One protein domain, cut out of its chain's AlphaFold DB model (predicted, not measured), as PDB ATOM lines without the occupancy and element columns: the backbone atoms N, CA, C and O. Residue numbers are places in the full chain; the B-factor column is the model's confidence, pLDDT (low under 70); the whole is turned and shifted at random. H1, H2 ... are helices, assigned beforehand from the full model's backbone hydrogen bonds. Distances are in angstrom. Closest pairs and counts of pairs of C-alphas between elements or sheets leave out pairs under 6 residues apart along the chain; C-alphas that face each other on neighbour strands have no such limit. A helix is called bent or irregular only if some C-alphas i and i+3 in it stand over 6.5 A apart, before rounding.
ATOM      1  N   GLU A 141      -5.228  -6.047   9.746       61.31
ATOM      2  CA  GLU A 141      -3.942  -5.347   9.780       61.31
ATOM      3  C   GLU A 141      -3.908  -4.265   8.693       61.31
ATOM      4  O   GLU A 141      -4.017  -4.539   7.491       61.31
ATOM      5  N   ALA A 142      -3.731  -3.010   9.108       78.19
ATOM      6  CA  ALA A 142      -3.651  -1.893   8.182       78.19
ATOM      7  C   ALA A 142      -2.524  -2.121   7.148       78.19
ATOM      8  O   ALA A 142      -1.395  -2.495   7.475       78.19
ATOM      9  N   GLN A 143      -2.848  -1.931   5.865       88.94
ATOM     10  CA  GLN A 143      -1.929  -2.229   4.767       88.94
ATOM     11  C   GLN A 143      -1.083  -1.019   4.376       88.94
ATOM     12  O   GLN A 143      -1.584   0.082   4.139       88.94
ATOM     13  N   TYR A 144       0.209  -1.263   4.200       91.56
ATOM     14  CA  TYR A 144       1.142  -0.317   3.624       91.56
ATOM     15  C   TYR A 144       0.835  -0.083   2.139       91.56
ATOM     16  O   TYR A 144       0.626  -1.022   1.365       91.56
ATOM     17  N   THR A 145       0.844   1.187   1.732       93.25
ATOM     18  CA  THR A 145       0.709   1.585   0.329       93.25
ATOM     19  C   THR A 145       2.057   2.109  -0.173       93.25
ATOM     20  O   THR A 145       2.501   3.153   0.312       93.25
ATOM     21  N   PRO A 146       2.713   1.407  -1.119       93.56
ATOM     22  CA  PRO A 146       4.007   1.819  -1.653       93.56
ATOM     23  C   PRO A 146       3.868   3.065  -2.529       93.56
ATOM     24  O   PRO A 146       2.821   3.317  -3.134       93.56
ATOM     25  N   LYS A 147       4.955   3.820  -2.657       93.88
ATOM     26  CA  LYS A 147       5.012   4.982  -3.537       93.88
ATOM     27  C   LYS A 147       5.106   4.591  -5.005       93.88
ATOM     28  O   LYS A 147       6.051   3.894  -5.387       93.88
ATOM     29  N   PRO A 148       4.212   5.111  -5.865       92.94
ATOM     30  CA  PRO A 148       4.261   4.849  -7.300       92.94
ATOM     31  C   PRO A 148       5.612   5.165  -7.942       92.94
ATOM     32  O   PRO A 148       6.088   4.395  -8.772       92.94
ATOM     33  N   GLU A 149       6.260   6.253  -7.527       94.38
ATOM     34  CA  GLU A 149       7.558   6.668  -8.053       94.38
ATOM     35  C   GLU A 149       8.706   5.697  -7.720       94.38
ATOM     36  O   GLU A 149       9.696   5.653  -8.450       94.38
ATOM     37  N   TRP A 150       8.579   4.893  -6.659       95.88
ATOM     38  CA  TRP A 150       9.627   3.976  -6.189       95.88
ATOM     39  C   TRP A 150       9.380   2.515  -6.564       95.88
ATOM     40  O   TRP A 150      10.322   1.728  -6.610       95.88
ATOM     41  N   MET A 151       8.155   2.150  -6.948       95.12
ATOM     42  CA  MET A 151       7.826   0.801  -7.444       95.12
ATOM     43  C   MET A 151       8.545   0.418  -8.752       95.12
ATOM     44  O   MET A 151       8.508  -0.741  -9.193       95.12
ATOM     45  N   GLY A 152       9.212   1.382  -9.389       92.44
ATOM     46  CA  GLY A 152       9.820   1.232 -10.701       92.44
ATOM     47  C   GLY A 152       8.773   1.122 -11.809       92.44
ATOM     48  O   GLY A 152       7.567   1.219 -11.594       92.44
ATOM     49  N   LYS A 153       9.232   0.907 -13.045       93.12
ATOM     50  CA  LYS A 153       8.328   0.789 -14.194       93.12
ATOM     51  C   LYS A 153       7.449  -0.456 -14.053       93.12
ATOM     52  O   LYS A 153       7.959  -1.582 -14.089       93.12
ATOM     53  N   MET A 154       6.141  -0.256 -13.929       93.19
ATOM     54  CA  MET A 154       5.152  -1.327 -14.039       93.19
ATOM     55  C   MET A 154       4.996  -1.683 -15.520       93.19
ATOM     56  O   MET A 154       4.709  -0.834 -16.363       93.19
ATOM     57  N   VAL A 155       5.288  -2.934 -15.848       92.94
ATOM     58  CA  VAL A 155       5.193  -3.497 -17.197       92.94
ATOM     59  C   VAL A 155       3.832  -4.181 -17.324       92.94
ATOM     60  O   VAL A 155       3.547  -5.050 -16.500       92.94
ATOM     61  N   PRO A 156       3.009  -3.821 -18.324       93.12
ATOM     62  CA  PRO A 156       1.717  -4.463 -18.524       93.12
ATOM     63  C   PRO A 156       1.904  -5.930 -18.920       93.12
ATOM     64  O   PRO A 156       2.724  -6.251 -19.784       93.12
ATOM     65  N   ILE A 157       1.128  -6.811 -18.296       93.25
ATOM     66  CA  ILE A 157       1.079  -8.242 -18.599       93.25
ATOM     67  C   ILE A 157      -0.258  -8.477 -19.294       93.25
ATOM     68  O   ILE A 157      -1.294  -8.400 -18.651       93.25
ATOM     69  N   ASN A 158      -0.250  -8.716 -20.607       94.06
ATOM     70  CA  ASN A 158      -1.491  -8.817 -21.388       94.06
ATOM     71  C   ASN A 158      -1.861 -10.265 -21.724       94.06
ATOM     72  O   ASN A 158      -2.987 -10.549 -22.132       94.06
ATOM     73  N   SER A 159      -0.915 -11.193 -21.585       95.19
ATOM     74  CA  SER A 159      -1.094 -12.580 -21.987       95.19
ATOM     75  C   SER A 159      -0.323 -13.553 -21.102       95.19
ATOM     76  O   SER A 159       0.643 -13.213 -20.416       95.19
ATOM     77  N   ARG A 160      -0.700 -14.834 -21.193       93.88
ATOM     78  CA  ARG A 160       0.043 -15.928 -20.554       93.88
ATOM     79  C   ARG A 160       1.468 -16.079 -21.091       93.88
ATOM     80  O   ARG A 160       2.336 -16.550 -20.360       93.88
ATOM     81  N   ALA A 161       1.712 -15.719 -22.352       94.06
ATOM     82  CA  ALA A 161       3.053 -15.744 -22.928       94.06
ATOM     83  C   ALA A 161       3.941 -14.669 -22.283       94.06
ATOM     84  O   ALA A 161       5.039 -14.991 -21.830       94.06
ATOM     85  N   ASP A 162       3.419 -13.445 -22.136       94.38
ATOM     86  CA  ASP A 162       4.110 -12.345 -21.449       94.38
ATOM     87  C   ASP A 162       4.390 -12.712 -19.993       94.38
ATOM     88  O   ASP A 162       5.526 -12.614 -19.534       94.38
ATOM     89  N   ALA A 163       3.382 -13.230 -19.282       94.19
ATOM     90  CA  ALA A 163       3.515 -13.640 -17.889       94.19
ATOM     91  C   ALA A 163       4.620 -14.695 -17.697       94.19
ATOM     92  O   ALA A 163       5.417 -14.604 -16.765       94.19
ATOM     93  N   ARG A 164       4.712 -15.688 -18.596       92.88
ATOM     94  CA  ARG A 164       5.765 -16.721 -18.552       92.88
ATOM     95  C   ARG A 164       7.159 -16.156 -18.809       92.88
ATOM     96  O   ARG A 164       8.117 -16.647 -18.221       92.88
ATOM     97  N   MET A 165       7.271 -15.159 -19.683       93.56
ATOM     98  CA  MET A 165       8.539 -14.508 -20.003       93.56
ATOM     99  C   MET A 165       9.002 -13.578 -18.874       93.56
ATOM    100  O   MET A 165      10.179 -13.572 -18.519       93.56
ATOM    101  N   LEU A 166       8.078 -12.802 -18.304       94.38
ATOM    102  CA  LEU A 166       8.373 -11.727 -17.358       94.38
ATOM    103  C   LEU A 166       8.474 -12.203 -15.905       94.38
ATOM    104  O   LEU A 166       9.290 -11.671 -15.153       94.38
ATOM    105  N   ALA A 167       7.701 -13.218 -15.496       92.62
ATOM    106  CA  ALA A 167       7.703 -13.695 -14.110       92.62
ATOM    107  C   ALA A 167       9.110 -14.059 -13.584       92.62
ATOM    108  O   ALA A 167       9.453 -13.611 -12.490       92.62
ATOM    109  N   PRO A 168       9.983 -14.771 -14.329       91.31
ATOM    110  CA  PRO A 168      11.350 -15.028 -13.871       91.31
ATOM    111  C   PRO A 168      12.171 -13.749 -13.652       91.31
ATOM    112  O   PRO A 168      12.975 -13.680 -12.721       91.31
ATOM    113  N   GLN A 169      11.966 -12.722 -14.484       93.56
ATOM    114  CA  GLN A 169      12.659 -11.442 -14.353       93.56
ATOM    115  C   GLN A 169      12.183 -10.679 -13.114       93.56
ATOM    116  O   GLN A 169      13.016 -10.201 -12.345       93.56
ATOM    117  N   PHE A 170      10.870 -10.598 -12.889       94.19
ATOM    118  CA  PHE A 170      10.318  -9.945 -11.699       94.19
ATOM    119  C   PHE A 170      10.744 -10.658 -10.417       94.19
ATOM    120  O   PHE A 170      11.144  -9.995  -9.463       94.19
ATOM    121  N   LEU A 171      10.753 -11.995 -10.415       90.94
ATOM    122  CA  LEU A 171      11.222 -12.789  -9.279       90.94
ATOM    123  C   LEU A 171      12.686 -12.493  -8.955       90.94
ATOM    124  O   LEU A 171      13.015 -12.196  -7.808       90.94
ATOM    125  N   LYS A 172      13.555 -12.499  -9.972       91.62
ATOM    126  CA  LYS A 172      14.970 -12.155  -9.803       91.62
ATOM    127  C   LYS A 172      15.145 -10.744  -9.234       91.62
ATOM    128  O   LYS A 172      15.931 -10.542  -8.315       91.62
ATOM    129  N   GLN A 173      14.393  -9.775  -9.747       93.81
ATOM    130  CA  GLN A 173      14.446  -8.389  -9.279       93.81
ATOM    131  C   GLN A 173      13.964  -8.242  -7.825       93.81
ATOM    132  O   GLN A 173      14.574  -7.494  -7.055       93.81
ATOM    133  N   ALA A 174      12.910  -8.962  -7.431       91.75
ATOM    134  CA  ALA A 174      12.422  -8.991  -6.052       91.75
ATOM    135  C   ALA A 174      13.482  -9.579  -5.106       91.75
ATOM    136  O   ALA A 174      13.807  -8.973  -4.090       91.75
ATOM    137  N   GLN A 175      14.103 -10.697  -5.490       88.12
ATOM    138  CA  GLN A 175      15.179 -11.346  -4.730       88.12
ATOM    139  C   GLN A 175      16.406 -10.452  -4.547       88.12
ATOM    140  O   GLN A 175      16.926 -10.311  -3.440       88.12
ATOM    141  N   GLU A 176      16.864  -9.812  -5.623       90.56
ATOM    142  CA  GLU A 176      17.981  -8.869  -5.565       90.56
ATOM    143  C   GLU A 176      17.671  -7.697  -4.627       90.56
ATOM    144  O   GLU A 176      18.524  -7.287  -3.839       90.56
ATOM    145  N   SER A 177      16.437  -7.197  -4.660       92.31
ATOM    146  CA  SER A 177      16.005  -6.089  -3.803       92.31
ATOM    147  C   SER A 177      15.917  -6.521  -2.343       92.31
ATOM    148  O   SER A 177      16.460  -5.840  -1.478       92.31
ATOM    149  N   ALA A 178      15.349  -7.696  -2.072       88.25
ATOM    150  CA  ALA A 178      15.289  -8.285  -0.741       88.25
ATOM    151  C   ALA A 178      16.687  -8.481  -0.131       88.25
ATOM    152  O   ALA A 178      16.893  -8.196   1.046       88.25
ATOM    153  N   LYS A 179      17.675  -8.885  -0.939       87.62
ATOM    154  CA  LYS A 179      19.077  -8.977  -0.511       87.62
ATOM    155  C   LYS A 179      19.684  -7.610  -0.190       87.62
ATOM    156  O   LYS A 179      20.394  -7.477   0.801       87.62
ATOM    157  N   ILE A 180      19.410  -6.588  -1.002       89.00
ATOM    158  CA  ILE A 180      19.900  -5.222  -0.748       89.00
ATOM    159  C   ILE A 180      19.313  -4.670   0.557       89.00
ATOM    160  O   ILE A 180      20.049  -4.070   1.343       89.00
ATOM    161  N   LEU A 181      18.022  -4.904   0.812       90.94
ATOM    162  CA  LEU A 181      17.327  -4.436   2.016       90.94
ATOM    163  C   LEU A 181      17.964  -4.942   3.316       90.94
ATOM    164  O   LEU A 181      17.947  -4.222   4.309       90.94
ATOM    165  N   GLN A 182      18.572  -6.130   3.299       84.06
ATOM    166  CA  GLN A 182      19.234  -6.721   4.467       84.06
ATOM    167  C   GLN A 182      20.562  -6.054   4.833       84.06
ATOM    168  O   GLN A 182      20.972  -6.069   5.990       84.06
ATOM    169  N   THR A 183      21.287  -5.531   3.845       85.19
ATOM    170  CA  THR A 183      22.681  -5.101   4.045       85.19
ATOM    171  C   THR A 183      22.885  -3.609   3.856       85.19
ATOM    172  O   THR A 183      23.930  -3.085   4.235       85.19
ATOM    173  N   THR A 184      21.937  -2.918   3.224       92.69
ATOM    174  CA  THR A 184      22.097  -1.498   2.917       92.69
ATOM    175  C   THR A 184      22.208  -0.663   4.189       92.69
ATOM    176  O   THR A 184      21.444  -0.825   5.137       92.69
ATOM    177  N   THR A 185      23.156   0.266   4.187       95.12
ATOM    178  CA  THR A 185      23.323   1.297   5.222       95.12
ATOM    179  C   THR A 185      23.012   2.690   4.674       95.12
ATOM    180  O   THR A 185      23.521   3.683   5.186       95.12
ATOM    181  N   GLU A 186      22.284   2.753   3.561       96.31
ATOM    182  CA  GLU A 186      21.900   3.989   2.888       96.31
ATOM    183  C   GLU A 186      20.368   4.090   2.923       96.31
ATOM    184  O   GLU A 186      19.709   3.262   2.280       96.31
ATOM    185  N   PRO A 187      19.787   5.061   3.661       97.12
ATOM    186  CA  PRO A 187      18.335   5.204   3.788       97.12
ATOM    187  C   PRO A 187      17.639   5.304   2.430       97.12
ATOM    188  O   PRO A 187      16.708   4.553   2.169       97.12
ATOM    189  N   ALA A 188      18.162   6.129   1.519       97.12
ATOM    190  CA  ALA A 188      17.631   6.272   0.162       97.12
ATOM    191  C   ALA A 188      17.450   4.934  -0.555       97.12
ATOM    192  O   ALA A 188      16.358   4.594  -1.006       97.12
ATOM    193  N   VAL A 189      18.518   4.133  -0.568       96.81
ATOM    194  CA  VAL A 189      18.512   2.813  -1.192       96.81
ATOM    195  C   VAL A 189      17.509   1.898  -0.498       96.81
ATOM    196  O   VAL A 189      16.838   1.136  -1.181       96.81
ATOM    197  N   PHE A 190      17.390   1.953   0.830       97.25
ATOM    198  CA  PHE A 190      16.412   1.147   1.556       97.25
ATOM    199  C   PHE A 190      14.975   1.473   1.129       97.25
ATOM    200  O   PHE A 190      14.264   0.573   0.690       97.25
ATOM    201  N   PHE A 191      14.560   2.740   1.223       96.88
ATOM    202  CA  PHE A 191      13.178   3.142   0.942       96.88
ATOM    203  C   PHE A 191      12.799   2.869  -0.520       96.88
ATOM    204  O   PHE A 191      11.763   2.262  -0.784       96.88
ATOM    205  N   GLU A 192      13.677   3.214  -1.465       97.25
ATOM    206  CA  GLU A 192      13.445   2.946  -2.887       97.25
ATOM    207  C   GLU A 192      13.394   1.441  -3.188       97.25
ATOM    208  O   GLU A 192      12.528   0.976  -3.929       97.25
ATOM    209  N   ARG A 193      14.303   0.644  -2.609       96.69
ATOM    210  CA  ARG A 193      14.340  -0.807  -2.852       96.69
ATOM    211  C   ARG A 193      13.195  -1.549  -2.192       96.69
ATOM    212  O   ARG A 193      12.811  -2.597  -2.710       96.69
ATOM    213  N   TYR A 194      12.664  -1.032  -1.088       96.44
ATOM    214  CA  TYR A 194      11.514  -1.620  -0.420       96.44
ATOM    215  C   TYR A 194      10.304  -1.568  -1.351       96.44
ATOM    216  O   TYR A 194       9.752  -2.609  -1.709       96.44
ATOM    217  N   ASP A 195       9.977  -0.378  -1.842       97.12
ATOM    218  CA  ASP A 195       8.819  -0.168  -2.712       97.12
ATOM    219  C   ASP A 195       9.015  -0.801  -4.086       97.12
ATOM    220  O   ASP A 195       8.084  -1.390  -4.637       97.12
ATOM    221  N   PHE A 196      10.240  -0.784  -4.617       97.31
ATOM    222  CA  PHE A 196      10.568  -1.537  -5.822       97.31
ATOM    223  C   PHE A 196      10.299  -3.040  -5.637       97.31
ATOM    224  O   PHE A 196       9.717  -3.673  -6.522       97.31
ATOM    225  N   CYS A 197      10.673  -3.617  -4.487       95.25
ATOM    226  CA  CYS A 197      10.397  -5.016  -4.162       95.25
ATOM    227  C   CYS A 197       8.888  -5.287  -4.103       95.25
ATOM    228  O   CYS A 197       8.423  -6.234  -4.737       95.25
ATOM    229  N   VAL A 198       8.118  -4.426  -3.424       95.19
ATOM    230  CA  VAL A 198       6.645  -4.505  -3.384       95.19
ATOM    231  C   VAL A 198       6.065  -4.473  -4.802       95.19
ATOM    232  O   VAL A 198       5.242  -5.320  -5.143       95.19
ATOM    233  N   GLY A 199       6.542  -3.565  -5.659       95.88
ATOM    234  CA  GLY A 199       6.105  -3.460  -7.052       95.88
ATOM    235  C   GLY A 199       6.388  -4.725  -7.867       95.88
ATOM    236  O   GLY A 199       5.527  -5.190  -8.611       95.88
ATOM    237  N   ARG A 200       7.567  -5.346  -7.705       95.81
ATOM    238  CA  ARG A 200       7.877  -6.623  -8.380       95.81
ATOM    239  C   ARG A 200       7.010  -7.774  -7.869       95.81
ATOM    240  O   ARG A 200       6.566  -8.592  -8.671       95.81
ATOM    241  N   LEU A 201       6.755  -7.831  -6.562       93.81
ATOM    242  CA  LEU A 201       5.863  -8.823  -5.954       93.81
ATOM    243  C   LEU A 201       4.419  -8.663  -6.449       93.81
ATOM    244  O   LEU A 201       3.769  -9.662  -6.752       93.81
ATOM    245  N   GLN A 202       3.951  -7.426  -6.630       94.00
ATOM    246  CA  GLN A 202       2.645  -7.144  -7.221       94.00
ATOM    247  C   GLN A 202       2.545  -7.667  -8.662       94.00
ATOM    248  O   GLN A 202       1.594  -8.370  -8.996       94.00
ATOM    249  N   GLN A 203       3.545  -7.398  -9.507       94.00
ATOM    250  CA  GLN A 203       3.545  -7.901 -10.888       94.00
ATOM    251  C   GLN A 203       3.625  -9.431 -10.972       94.00
ATOM    252  O   GLN A 203       3.108 -10.035 -11.910       94.00
ATOM    253  N   LEU A 204       4.268 -10.083 -10.001       93.00
ATOM    254  CA  LEU A 204       4.232 -11.540  -9.898       93.00
ATOM    255  C   LEU A 204       2.817 -12.039  -9.590       93.00
ATOM    256  O   LEU A 204       2.371 -13.000 -10.216       93.00
ATOM    257  N   GLU A 205       2.084 -11.375  -8.695       91.06
ATOM    258  CA  GLU A 205       0.685 -11.725  -8.425       91.06
ATOM    259  C   GLU A 205      -0.202 -11.512  -9.667       91.06
ATOM    260  O   GLU A 205      -1.062 -12.342  -9.956       91.06
ATOM    261  N   GLU A 206       0.062 -10.484 -10.480       92.25
ATOM    262  CA  GLU A 206      -0.589 -10.305 -11.788       92.25
ATOM    263  C   GLU A 206      -0.263 -11.466 -12.748       92.25
ATOM    264  O   GLU A 206      -1.168 -12.047 -13.350       92.25
ATOM    265  N   CYS A 207       0.999 -11.906 -12.839       91.25
ATOM    266  CA  CYS A 207       1.385 -13.073 -13.650       91.25
ATOM    267  C   CYS A 207       0.637 -14.359 -13.247       91.25
ATOM    268  O   CYS A 207       0.342 -15.204 -14.103       91.25
ATOM    269  N   LYS A 208       0.315 -14.521 -11.960       88.94
ATOM    270  CA  LYS A 208      -0.431 -15.677 -11.440       88.94
ATOM    271  C   LYS A 208      -1.851 -15.747 -11.999       88.94
ATOM    272  O   LYS A 208      -2.328 -16.846 -12.282       88.94
ATOM    273  N   GLN A 209      -2.491 -14.599 -12.237       89.12
ATOM    274  CA  GLN A 209      -3.829 -14.525 -12.841       89.12
ATOM    275  C   GLN A 209      -3.857 -15.136 -14.254       89.12
ATOM    276  O   GLN A 209      -4.869 -15.688 -14.677       89.12
ATOM    277  N   TYR A 210      -2.715 -15.150 -14.950       91.06
ATOM    278  CA  TYR A 210      -2.541 -15.799 -16.255       91.06
ATOM    279  C   TYR A 210      -2.145 -17.290 -16.169       91.06
ATOM    280  O   TYR A 210      -1.778 -17.909 -17.174       91.06
ATOM    281  N   GLY A 211      -2.199 -17.903 -14.982       85.44
ATOM    282  CA  GLY A 211      -1.913 -19.325 -14.774       85.44
ATOM    283  C   GLY A 211      -0.423 -19.678 -14.828       85.44
ATOM    284  O   GLY A 211      -0.065 -20.774 -15.286       85.44
ATOM    285  N   VAL A 212       0.452 -18.747 -14.431       85.81
ATOM    286  CA  VAL A 212       1.883 -18.996 -14.196       85.81
ATOM    287  C   VAL A 212       2.088 -19.343 -12.716       85.81
ATOM    288  O   VAL A 212       1.661 -18.572 -11.859       85.81
ATOM    289  N   PRO A 213       2.719 -20.483 -12.382       79.81
ATOM    290  CA  PRO A 213       2.982 -20.836 -10.993       79.81
ATOM    291  C   PRO A 213       4.108 -19.956 -10.437       79.81
ATOM    292  O   PRO A 213       5.270 -20.113 -10.807       79.81
ATOM    293  N   VAL A 214       3.757 -19.037  -9.541       75.50
ATOM    294  CA  VAL A 214       4.689 -18.190  -8.785       75.50
ATOM    295  C   VAL A 214       4.402 -18.356  -7.294       75.50
ATOM    296  O   VAL A 214       3.266 -18.220  -6.850       75.50
ATOM    297  N   GLY A 215       5.423 -18.717  -6.515       69.38
ATOM    298  CA  GLY A 215       5.293 -19.049  -5.089       69.38
ATOM    299  C   GLY A 215       5.277 -17.847  -4.137       69.38
ATOM    300  O   GLY A 215       5.650 -18.011  -2.984       69.38
ATOM    301  N   THR A 216       4.915 -16.647  -4.601       69.06
ATOM    302  CA  THR A 216       5.258 -15.375  -3.929       69.06
ATOM    303  C   THR A 216       4.087 -14.632  -3.280       69.06
ATOM    304  O   THR A 216       4.286 -13.547  -2.742       69.06
ATOM    305  N   THR A 217       2.868 -15.182  -3.290       65.69
ATOM    306  CA  THR A 217       1.681 -14.501  -2.729       65.69
ATOM    307  C   THR A 217       1.823 -14.204  -1.230       65.69
ATOM    308  O   THR A 217       1.427 -13.134  -0.774       65.69
ATOM    309  N   ALA A 218       2.442 -15.111  -0.467       74.38
ATOM    310  CA  ALA A 218       2.713 -14.899   0.957       74.38
ATOM    311  C   ALA A 218       3.727 -13.765   1.190       74.38
ATOM    312  O   ALA A 218       3.546 -12.948   2.091       74.38
ATOM    313  N   ASP A 219       4.757 -13.672   0.342       80.25
ATOM    314  CA  ASP A 219       5.741 -12.593   0.416       80.25
ATOM    315  C   ASP A 219       5.106 -11.244   0.052       80.25
ATOM    316  O   ASP A 219       5.373 -10.247   0.714       80.25
ATOM    317  N   PHE A 220       4.210 -11.192  -0.940       86.94
ATOM    318  CA  PHE A 220       3.514  -9.951  -1.286       86.94
ATOM    319  C   PHE A 220       2.654  -9.419  -0.130       86.94
ATOM    320  O   PHE A 220       2.770  -8.246   0.225       86.94
ATOM    321  N   ALA A 221       1.846 -10.282   0.497       87.56
ATOM    322  CA  ALA A 221       1.042  -9.906   1.660       87.56
ATOM    323  C   ALA A 221       1.920  -9.435   2.830       87.56
ATOM    324  O   ALA A 221       1.657  -8.392   3.425       87.56
ATOM    325  N   LYS A 222       3.020 -10.149   3.101       88.88
ATOM    326  CA  LYS A 222       4.008  -9.779   4.122       88.88
ATOM    327  C   LYS A 222       4.592  -8.386   3.876       88.88
ATOM    328  O   LYS A 222       4.570  -7.560   4.776       88.88
ATOM    329  N   TYR A 223       5.066  -8.091   2.665       90.25
ATOM    330  CA  TYR A 223       5.646  -6.783   2.326       90.25
ATOM    331  C   TYR A 223       4.621  -5.633   2.293       90.25
ATOM    332  O   TYR A 223       5.005  -4.465   2.314       90.25
ATOM    333  N   ARG A 224       3.319  -5.945   2.254       92.50
ATOM    334  CA  ARG A 224       2.231  -4.967   2.396       92.50
ATOM    335  C   ARG A 224       1.706  -4.821   3.822       92.50
ATOM    336  O   ARG A 224       0.918  -3.915   4.065       92.50
ATOM    337  N   SER A 225       2.113  -5.665   4.761       90.50
ATOM    338  CA  SER A 225       1.738  -5.507   6.166       90.50
ATOM    339  C   SER A 225       2.452  -4.293   6.770       90.50
ATOM    340  O   SER A 225       3.675  -4.172   6.636       90.50
TER     341      SER A 225
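This is residues 141 to 225 of the 302 residues of an uncharacterized protein of Faecalibacterium prausnitzii (UniProt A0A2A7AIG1). Two long helices, H1 and H2, run side by side in opposite directions as a helical hairpin, and the short helix H3 folds back onto H2. H2 is the shared partner, with H1 and H3 both packed on it and the three centres making a triangle, while the long opening stretch, residues 141 to 159, has no named element and leads to the beginning of H1. The printed part has 85 residues, with three named helices in the order H1, H2, H3 and no named strand, and its class is all helix. The whole is compact, with a radius of gyration of the C-alphas of 12.7 A, and the C-alphas span 38 by 27 by 22 A along their three main axes.

The printed part begins with residues 141 to 159, 19 residues with no named element, starting from C-alpha 141 at (-3.942, -5.347, 9.780). The C-alphas of this stretch lie 8 to 20 A from the mean of all C-alphas, which is at (7.636, -7.008, -6.475). H1 follows as residues 160 to 183, the longest helix with 24 residues; it begins with C-alpha 160 at (0.043, -15.928, -20.554) and measures 35.1 A from first to last C-alpha. H1 has a kink of 34 degrees near residue 167. It is irregular, but only just: C-alphas 165 and 168 are 6.8 A apart, against about 5 A in a regular helix. After three residues comes H2, residues 187 to 209, 23 residues and 34.0 A from first to last C-alpha; C-alpha 187 is at (18.335, 5.204, 3.788). Seven residues further on begins H3, residues 217 to 224, 8 residues and 10.8 A long, ending with C-alpha 224 at (2.231, -4.967, 2.396). Ser 225 is the last printed residue.

H1 and H2 form a helical hairpin and touch, with 34 pairs of C-alphas within 8 A. Their closest C-alphas are those of Ala 163 and Cys 207, 4.8 A apart. The lines of H1 and H2 stand at a shallow tilt of 26 degrees and run opposite ways, with the centres 8.6 A apart. H2 also touches H3, with 9 pairs of C-alphas within 8 A, and does so with residues 198 to 205 alone. The closest C-alphas of H2 and H3 are those of Leu 201 and Phe 220, 5.3 A apart. H2 and H3 form a second helical hairpin and run opposite ways at a shallow tilt of 34.7 degrees, only just short of steep; their centres are 10.0 A apart. H1 and H3 are apart. In H3 each O i to N i+4 pair is within hydrogen-bond range, while in H1 17 of 20 such pairs are, and in H2 18 of 19.

The two C-alphas farthest apart are those of Ser 159 and Thr 185, at 39.1 A. The first and last printed C-alphas, those of Glu 141 and Ser 225, are 6.7 A apart. The printed part has no cut. The link from H1 to H2 is tight, the link from H2 to H3 is short, and no link between helices is long. The mean pLDDT of the printed part is 90.5. Four residues are under 70, namely residue 141 and residues 215 to 217, and of these Thr 217 belongs to H3. The mean pLDDT is 91 for H1, 95 for H2 and 83 for H3.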